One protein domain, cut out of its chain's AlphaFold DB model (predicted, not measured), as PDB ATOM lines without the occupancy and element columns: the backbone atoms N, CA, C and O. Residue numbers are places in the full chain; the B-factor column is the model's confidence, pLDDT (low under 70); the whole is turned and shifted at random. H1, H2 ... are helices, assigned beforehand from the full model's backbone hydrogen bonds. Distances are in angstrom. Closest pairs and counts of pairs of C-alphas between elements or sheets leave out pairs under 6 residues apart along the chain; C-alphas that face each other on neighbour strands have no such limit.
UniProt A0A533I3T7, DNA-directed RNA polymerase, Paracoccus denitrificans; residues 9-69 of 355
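AT A GLANCE: This is residues 9 to 69 of the 355 residues of the protein "DNA-directed RNA polymerase" of Paracoccus denitrificans (UniProt A0A533I3T7). Two helices, H1 and H3, stand side by side and run opposite ways, while H2 crosses H1 nearly at a right angle on a side away from H3. H1 touches both of the other two, which stay apart from each other, and a long loop, residues 39 to 52, leads from the end of H2 to the start of H3. The printed part has 61 residues with three named helices, in the order H1, H2, H3, and no named strand; its class is all helix. It is compact, with a radius of gyration of the C-alphas of 10.4 A, and rounded, spanning 30 by 25 by 16 A.

IN THESE COORDINATES: H1, residues 9 to 19, begins at C-alpha 9 at (-37.913, 1.932, 50.679) and is 15.8 A long from first to last C-alpha. H2, residues 29 to 38, is 14.1 A long and ends at C-alpha 38 at (-25.932, -5.264, 55.610). H3, residues 53 to 67, is the longest helix, 21.1 A, and ends at C-alpha 67 at (-31.926, 4.529, 44.958).

HOW THE PARTS SIT: H1 touches H2, the closest C-alphas being those of Cys 13 and Ile 33, 5.2 A apart. Their lines are about perpendicular, at 90 degrees. H1 also touches H3, with the C-alphas of Gln 19 and Tyr 56 closest at 4.9 A. These two run opposite ways at a shallow tilt of 15 degrees. H2 and H3 are apart. In H1, H2 and H3 every O i to N i+4 pair is within hydrogen-bond range.

THE WHOLE: The C-alphas farthest apart are those of Gly 23 and Gln 69, at 30.0 A. The printed part has no cut. The link from H1 to H2 is short, 9 residues, and that from H2 to H3 is long, 14 residues. The mean pLDDT of the printed part is 95.0, and no printed residue is under 70.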
ATOM      1  N   PHE A   9     -39.231   2.555  50.814       95.19
ATOM      2  CA  PHE A   9     -37.913   1.932  50.679       95.19
ATOM      3  C   PHE A   9     -37.759   0.720  51.608       95.19
ATOM      4  O   PHE A   9     -37.338  -0.350  51.174       95.19
ATOM      5  N   GLU A  10     -38.160   0.857  52.872       97.06
ATOM      6  CA  GLU A  10     -38.119  -0.238  53.845       97.06
ATOM      7  C   GLU A  10     -39.061  -1.385  53.468       97.06
ATOM      8  O   GLU A  10     -38.691  -2.545  53.633       97.06
ATOM      9  N   TRP A  11     -40.228  -1.095  52.886       97.31
ATOM     10  CA  TRP A  11     -41.114  -2.135  52.353       97.31
ATOM     11  C   TRP A  11     -40.483  -2.920  51.196       97.31
ATOM     12  O   TRP A  11     -40.636  -4.139  51.148       97.31
ATOM     13  N   ILE A  12     -39.710  -2.271  50.315       97.62
ATOM     14  CA  ILE A  12     -38.920  -2.976  49.289       97.62
ATOM     15  C   ILE A  12     -37.850  -3.859  49.952       97.62
ATOM     16  O   ILE A  12     -37.641  -4.995  49.528       97.62
ATOM     17  N   CYS A  13     -37.194  -3.393  51.020       98.00
ATOM     18  CA  CYS A  13     -36.256  -4.230  51.775       98.00
ATOM     19  C   CYS A  13     -36.948  -5.453  52.407       98.00
ATOM     20  O   CYS A  13     -36.424  -6.565  52.336       98.00
ATOM     21  N   VAL A  14     -38.130  -5.278  53.000       97.56
ATOM     22  CA  VAL A  14     -38.920  -6.396  53.540       97.56
ATOM     23  C   VAL A  14     -39.246  -7.411  52.440       97.56
ATOM     24  O   VAL A  14     -39.058  -8.607  52.660       97.56
ATOM     25  N   ASP A  15     -39.652  -6.950  51.256       97.25
ATOM     26  CA  ASP A  15     -39.948  -7.809  50.105       97.25
ATOM     27  C   ASP A  15     -38.722  -8.626  49.666       97.25
ATOM     28  O   ASP A  15     -38.784  -9.851  49.585       97.25
ATOM     29  N   ILE A  16     -37.561  -7.981  49.496       97.44
ATOM     30  CA  ILE A  16     -36.299  -8.667  49.161       97.44
ATOM     31  C   ILE A  16     -35.976  -9.756  50.189       97.44
ATOM     32  O   ILE A  16     -35.617 -10.877  49.823       97.44
ATOM     33  N   ALA A  17     -36.096  -9.436  51.479       97.25
ATOM     34  CA  ALA A  17     -35.802 -10.379  52.548       97.25
ATOM     35  C   ALA A  17     -36.762 -11.580  52.544       97.25
ATOM     36  O   ALA A  17     -36.311 -12.708  52.753       97.25
ATOM     37  N   ASN A  18     -38.052 -11.365  52.263       95.56
ATOM     38  CA  ASN A  18     -39.043 -12.440  52.148       95.56
ATOM     39  C   ASN A  18     -38.648 -13.442  51.054       95.56
ATOM     40  O   ASN A  18     -38.672 -14.649  51.286       95.56
ATOM     41  N   GLN A  19     -38.194 -12.939  49.902       95.56
ATOM     42  CA  GLN A  19     -37.840 -13.755  48.735       95.56
ATOM     43  C   GLN A  19     -36.434 -14.383  48.810       95.56
ATOM     44  O   GLN A  19     -36.057 -15.204  47.974       95.56
ATOM     45  N   ALA A  20     -35.621 -14.028  49.810       94.06
ATOM     46  CA  ALA A  20     -34.238 -14.500  49.911       94.06
ATOM     47  C   ALA A  20     -34.113 -15.998  50.267       94.06
ATOM     48  O   ALA A  20     -33.026 -16.567  50.139       94.06
ATOM     49  N   GLY A  21     -35.192 -16.640  50.740       84.44
ATOM     50  CA  GLY A  21     -35.227 -18.081  51.028       84.44
ATOM     51  C   GLY A  21     -34.447 -18.527  52.270       84.44
ATOM     52  O   GLY A  21     -34.002 -19.668  52.340       84.44
ATOM     53  N   ARG A  22     -34.244 -17.630  53.244       85.94
ATOM     54  CA  ARG A  22     -33.414 -17.859  54.451       85.94
ATOM     55  C   ARG A  22     -34.211 -17.884  55.760       85.94
ATOM     56  O   ARG A  22     -33.655 -17.650  56.827       85.94
ATOM     57  N   GLY A  23     -35.525 -18.090  55.683       88.06
ATOM     58  CA  GLY A  23     -36.413 -18.008  56.849       88.06
ATOM     59  C   GLY A  23     -36.610 -16.586  57.394       88.06
ATOM     60  O   GLY A  23     -37.123 -16.416  58.500       88.06
ATOM     61  N   LEU A  24     -36.190 -15.559  56.646       93.19
ATOM     62  CA  LEU A  24     -36.319 -14.149  57.034       93.19
ATOM     63  C   LEU A  24     -37.784 -13.685  57.063       93.19
ATOM     64  O   LEU A  24     -38.122 -12.802  57.847       93.19
ATOM     65  N   ASP A  25     -38.664 -14.346  56.307       91.62
ATOM     66  CA  ASP A  25     -40.127 -14.190  56.326       91.62
ATOM     67  C   ASP A  25     -40.754 -14.423  57.719       91.62
ATOM     68  O   ASP A  25     -41.879 -13.987  57.991       91.62
ATOM     69  N   LYS A  26     -40.002 -15.060  58.625       91.44
ATOM     70  CA  LYS A  26     -40.388 -15.384  60.008       91.44
ATOM     71  C   LYS A  26     -39.750 -14.457  61.042       91.44
ATOM     72  O   LYS A  26     -39.934 -14.650  62.236       91.44
ATOM     73  N   LYS A  27     -38.962 -13.468  60.618       94.81
ATOM     74  CA  LYS A  27     -38.328 -12.486  61.512       94.81
ATOM     75  C   LYS A  27     -39.120 -11.183  61.536       94.81
ATOM     76  O   LYS A  27     -39.930 -10.943  60.648       94.81
ATOM     77  N   LEU A  28     -38.886 -10.332  62.529       95.31
ATOM     78  CA  LEU A  28     -39.452  -8.979  62.553       95.31
ATOM     79  C   LEU A  28     -38.962  -8.151  61.356       95.31
ATOM     80  O   LEU A  28     -37.899  -8.435  60.792       95.31
ATOM     81  N   PHE A  29     -39.731  -7.138  60.956       95.75
ATOM     82  CA  PHE A  29     -39.411  -6.326  59.779       95.75
ATOM     83  C   PHE A  29     -38.072  -5.598  59.919       95.75
ATOM     84  O   PHE A  29     -37.313  -5.550  58.959       95.75
ATOM     85  N   GLU A  30     -37.706  -5.136  61.109       95.88
ATOM     86  CA  GLU A  30     -36.428  -4.462  61.359       95.88
ATOM     87  C   GLU A  30     -35.235  -5.387  61.102       95.88
ATOM     88  O   GLU A  30     -34.228  -4.970  60.532       95.88
ATOM     89  N   VAL A  31     -35.363  -6.670  61.458       96.88
ATOM     90  CA  VAL A  31     -34.339  -7.688  61.177       96.88
ATOM     91  C   VAL A  31     -34.212  -7.911  59.671       96.88
ATOM     92  O   VAL A  31     -33.099  -8.019  59.153       96.88
ATOM     93  N   ARG A  32     -35.342  -7.948  58.954       97.75
ATOM     94  CA  ARG A  32     -35.380  -8.084  57.490       97.75
ATOM     95  C   ARG A  32     -34.723  -6.888  56.801       97.75
ATOM     96  O   ARG A  32     -33.847  -7.077  55.962       97.75
ATOM     97  N   ILE A  33     -35.095  -5.673  57.199       98.06
ATOM     98  CA  ILE A  33     -34.544  -4.417  56.674       98.06
ATOM     99  C   ILE A  33     -33.038  -4.364  56.924       98.06
ATOM    100  O   ILE A  33     -32.266  -4.181  55.982       98.06
ATOM    101  N   LYS A  34     -32.602  -4.609  58.167       98.12
ATOM    102  CA  LYS A  34     -31.180  -4.637  58.519       98.12
ATOM    103  C   LYS A  34     -30.404  -5.643  57.674       98.12
ATOM    104  O   LYS A  34     -29.332  -5.311  57.178       98.12
ATOM    105  N   TRP A  35     -30.949  -6.841  57.463       97.94
ATOM    106  CA  TRP A  35     -30.304  -7.843  56.620       97.94
ATOM    107  C   TRP A  35     -30.085  -7.331  55.191       97.94
ATOM    108  O   TRP A  35     -28.990  -7.497  54.659       97.94
ATOM    109  N   VAL A  36     -31.068  -6.665  54.577       98.00
ATOM    110  CA  VAL A  36     -30.900  -6.098  53.227       98.00
ATOM    111  C   VAL A  36     -29.822  -5.017  53.209       98.00
ATOM    112  O   VAL A  36     -28.964  -5.040  52.329       98.00
ATOM    113  N   LEU A  37     -29.818  -4.119  54.196       97.62
ATOM    114  CA  LEU A  37     -28.821  -3.050  54.302       97.62
ATOM    115  C   LEU A  37     -27.398  -3.607  54.487       97.62
ATOM    116  O   LEU A  37     -26.483  -3.216  53.765       97.62
ATOM    117  N   ASP A  38     -27.220  -4.594  55.368       97.94
ATOM    118  CA  ASP A  38     -25.932  -5.264  55.610       97.94
ATOM    119  C   ASP A  38     -25.442  -6.078  54.387       97.94
ATOM    120  O   ASP A  38     -24.275  -6.478  54.296       97.94
ATOM    121  N   ASN A  39     -26.334  -6.368  53.435       97.06
ATOM    122  CA  ASN A  39     -26.043  -7.124  52.219       97.06
ATOM    123  C   ASN A  39     -26.126  -6.276  50.942       97.06
ATOM    124  O   ASN A  39     -25.956  -6.833  49.857       97.06
ATOM    125  N   PHE A  40     -26.319  -4.957  51.047       96.75
ATOM    126  CA  PHE A  40     -26.678  -4.078  49.928       96.75
ATOM    127  C   PHE A  40     -25.783  -4.259  48.690       96.75
ATOM    128  O   PHE A  40     -26.271  -4.490  47.585       96.75
ATOM    129  N   ASN A  41     -24.460  -4.279  48.886       95.94
ATOM    130  CA  ASN A  41     -23.472  -4.381  47.801       95.94
ATOM    131  C   ASN A  41     -23.361  -5.774  47.155       95.94
ATOM    132  O   ASN A  41     -22.640  -5.939  46.176       95.94
ATOM    133  N   ARG A  42     -24.038  -6.787  47.702       96.44
ATOM    134  CA  ARG A  42     -23.973  -8.180  47.230       96.44
ATOM    135  C   ARG A  42     -25.334  -8.778  46.893       96.44
ATOM    136  O   ARG A  42     -25.384  -9.940  46.501       96.44
ATOM    137  N   LEU A  43     -26.425  -8.011  46.989       96.69
ATOM    138  CA  LEU A  43     -27.786  -8.510  46.748       96.69
ATOM    139  C   LEU A  43     -27.937  -9.221  45.393       96.69
ATOM    140  O   LEU A  43     -28.658 -10.210  45.315       96.69
ATOM    141  N   THR A  44     -27.228  -8.772  44.353       94.81
ATOM    142  CA  THR A  44     -27.279  -9.332  42.987       94.81
ATOM    143  C   THR A  44     -26.603 -10.693  42.830       94.81
ATOM    144  O   THR A  44     -26.916 -11.421  41.889       94.81
ATOM    145  N   VAL A  45     -25.686 -11.041  43.734       94.00
ATOM    146  CA  VAL A  45     -24.884 -12.273  43.668       94.00
ATOM    147  C   VAL A  45     -25.247 -13.278  44.758       94.00
ATOM    148  O   VAL A  45     -24.693 -14.375  44.793       94.00
ATOM    149  N   LEU A  46     -26.179 -12.936  45.654       93.62
ATOM    150  CA  LEU A  46     -26.652 -13.869  46.669       93.62
ATOM    151  C   LEU A  46     -27.373 -15.058  46.025       93.62
ATOM    152  O   LEU A  46     -28.227 -14.910  45.148       93.62
ATOM    153  N   ALA A  47     -27.045 -16.254  46.513       90.81
ATOM    154  CA  ALA A  47     -27.788 -17.461  46.192       90.81
ATOM    155  C   ALA A  47     -29.177 -17.407  46.843       90.81
ATOM    156  O   ALA A  47     -29.294 -17.147  48.049       90.81
ATOM    157  N   THR A  48     -30.197 -17.689  46.034       92.00
ATOM    158  CA  THR A  48     -31.610 -17.768  46.418       92.00
ATOM    159  C   THR A  48     -32.223 -19.052  45.858       92.00
ATOM    160  O   THR A  48     -31.751 -19.541  44.825       92.00
ATOM    161  N   PRO A  49     -33.282 -19.601  46.480       88.94
ATOM    162  CA  PRO A  49     -33.993 -20.752  45.931       88.94
ATOM    163  C   PRO A  49     -34.500 -20.482  44.513       88.94
ATOM    164  O   PRO A  49     -34.913 -19.365  44.199       88.94
ATOM    165  N   GLN A  50     -34.510 -21.511  43.661       89.62
ATOM    166  CA  GLN A  50     -34.911 -21.382  42.254       89.62
ATOM    167  C   GLN A  50     -36.335 -20.828  42.098       89.62
ATOM    168  O   GLN A  50     -36.562 -19.982  41.238       89.62
ATOM    169  N   LYS A  51     -37.262 -21.268  42.959       88.94
ATOM    170  CA  LYS A  51     -38.662 -20.827  42.959       88.94
ATOM    171  C   LYS A  51     -38.816 -19.336  43.283       88.94
ATOM    172  O   LYS A  51     -39.573 -18.651  42.607       88.94
ATOM    173  N   GLU A  52     -38.064 -18.837  44.263       90.31
ATOM    174  CA  GLU A  52     -38.169 -17.446  44.739       90.31
ATOM    175  C   GLU A  52     -37.294 -16.468  43.937       90.31
ATOM    176  O   GLU A  52     -37.487 -15.252  43.979       90.31
ATOM    177  N   ARG A  53     -36.326 -16.985  43.165       93.56
ATOM    178  CA  ARG A  53     -35.348 -16.176  42.421       93.56
ATOM    179  C   ARG A  53     -35.981 -15.101  41.522       93.56
ATOM    180  O   ARG A  53     -35.468 -13.982  41.556       93.56
ATOM    181  N   PRO A  54     -37.045 -15.364  40.738       95.19
ATOM    182  CA  PRO A  54     -37.648 -14.326  39.901       95.19
ATOM    183  C   PRO A  54     -38.176 -13.135  40.714       95.19
ATOM    184  O   PRO A  54     -37.905 -11.987  40.363       95.19
ATOM    185  N   LEU A  55     -38.872 -13.399  41.826       95.25
ATOM    186  CA  LEU A  55     -39.424 -12.358  42.698       95.25
ATOM    187  C   LEU A  55     -38.319 -11.608  43.445       95.25
ATOM    188  O   LEU A  55     -38.344 -10.380  43.501       95.25
ATOM    189  N   TYR A  56     -37.305 -12.327  43.930       97.00
ATOM    190  CA  TYR A  56     -36.138 -11.727  44.570       97.00
ATOM    191  C   TYR A  56     -35.409 -10.749  43.640       97.00
ATOM    192  O   TYR A  56     -35.151  -9.607  44.015       97.00
ATOM    193  N   VAL A  57     -35.105 -11.165  42.403       96.50
ATOM    194  CA  VAL A  57     -34.408 -10.311  41.425       96.50
ATOM    195  C   VAL A  57     -35.236  -9.068  41.107       96.50
ATOM    196  O   VAL A  57     -34.689  -7.966  41.101       96.50
ATOM    197  N   LYS A  58     -36.552  -9.223  40.912       96.38
ATOM    198  CA  LYS A  58     -37.469  -8.102  40.672       96.38
ATOM    199  C   LYS A  58     -37.434  -7.083  41.820       96.38
ATOM    200  O   LYS A  58     -37.297  -5.889  41.566       96.38
ATOM    201  N   ALA A  59     -37.488  -7.544  43.069       97.25
ATOM    202  CA  ALA A  59     -37.446  -6.674  44.245       97.25
ATOM    203  C   ALA A  59     -36.086  -5.960  44.402       97.25
ATOM    204  O   ALA A  59     -36.040  -4.766  44.697       97.25
ATOM    205  N   VAL A  60     -34.969  -6.649  44.130       97.69
ATOM    206  CA  VAL A  60     -33.623  -6.039  44.128       97.69
ATOM    207  C   VAL A  60     -33.496  -4.968  43.040       97.69
ATOM    208  O   VAL A  60     -32.930  -3.903  43.290       97.69
ATOM    209  N   MET A  61     -34.046  -5.206  41.846       96.69
ATOM    210  CA  MET A  61     -34.091  -4.191  40.789       96.69
ATOM    211  C   MET A  61     -34.894  -2.963  41.227       96.69
ATOM    212  O   MET A  61     -34.402  -1.845  41.076       96.69
ATOM    213  N   ALA A  62     -36.060  -3.161  41.850       97.38
ATOM    214  CA  ALA A  62     -36.890  -2.077  42.373       97.38
ATOM    215  C   ALA A  62     -36.172  -1.244  43.450       97.38
ATOM    216  O   ALA A  62     -36.290  -0.019  43.472       97.38
ATOM    217  N   LEU A  63     -35.362  -1.877  44.308       97.19
ATOM    218  CA  LEU A  63     -34.526  -1.167  45.282       97.19
ATOM    219  C   LEU A  63     -33.517  -0.249  44.588       97.19
ATOM    220  O   LEU A  63     -33.352   0.907  44.970       97.19
ATOM    221  N   PHE A  64     -32.854  -0.742  43.542       95.69
ATOM    222  CA  PHE A  64     -31.888   0.058  42.800       95.69
ATOM    223  C   PHE A  64     -32.534   1.155  41.947       95.69
ATOM    224  O   PHE A  64     -31.918   2.202  41.749       95.69
ATOM    225  N   GLU A  65     -33.750   0.945  41.443       95.88
ATOM    226  CA  GLU A  65     -34.570   2.000  40.837       95.88
ATOM    227  C   GLU A  65     -34.891   3.087  41.869       95.88
ATOM    228  O   GLU A  65     -34.650   4.265  41.604       95.88
ATOM    229  N   ALA A  66     -35.321   2.698  43.075       94.94
ATOM    230  CA  ALA A  66     -35.608   3.623  44.168       94.94
ATOM    231  C   ALA A  66     -34.371   4.445  44.576       94.94
ATOM    232  O   ALA A  66     -34.467   5.666  44.705       94.94
ATOM    233  N   CYS A  67     -33.189   3.822  44.689       94.25
ATOM    234  CA  CYS A  67     -31.926   4.529  44.958       94.25
ATOM    235  C   CYS A  67     -31.560   5.555  43.873       94.25
ATOM    236  O   CYS A  67     -30.883   6.538  44.162       94.25
ATOM    237  N   ARG A  68     -31.995   5.329  42.630       95.81
ATOM    238  CA  ARG A  68     -31.790   6.240  41.494       95.81
ATOM    239  C   ARG A  68     -32.954   7.206  41.281       95.81
ATOM    240  O   ARG A  68     -32.949   7.930  40.292       95.81
ATOM    241  N   GLN A  69     -33.945   7.210  42.176       94.50
ATOM    242  CA  GLN A  69     -35.167   8.013  42.065       94.50
ATOM    243  C   GLN A  69     -35.950   7.752  40.763       94.50
ATOM    244  O   GLN A  69     -36.628   8.633  40.233       94.50
TER     245      GLN A  69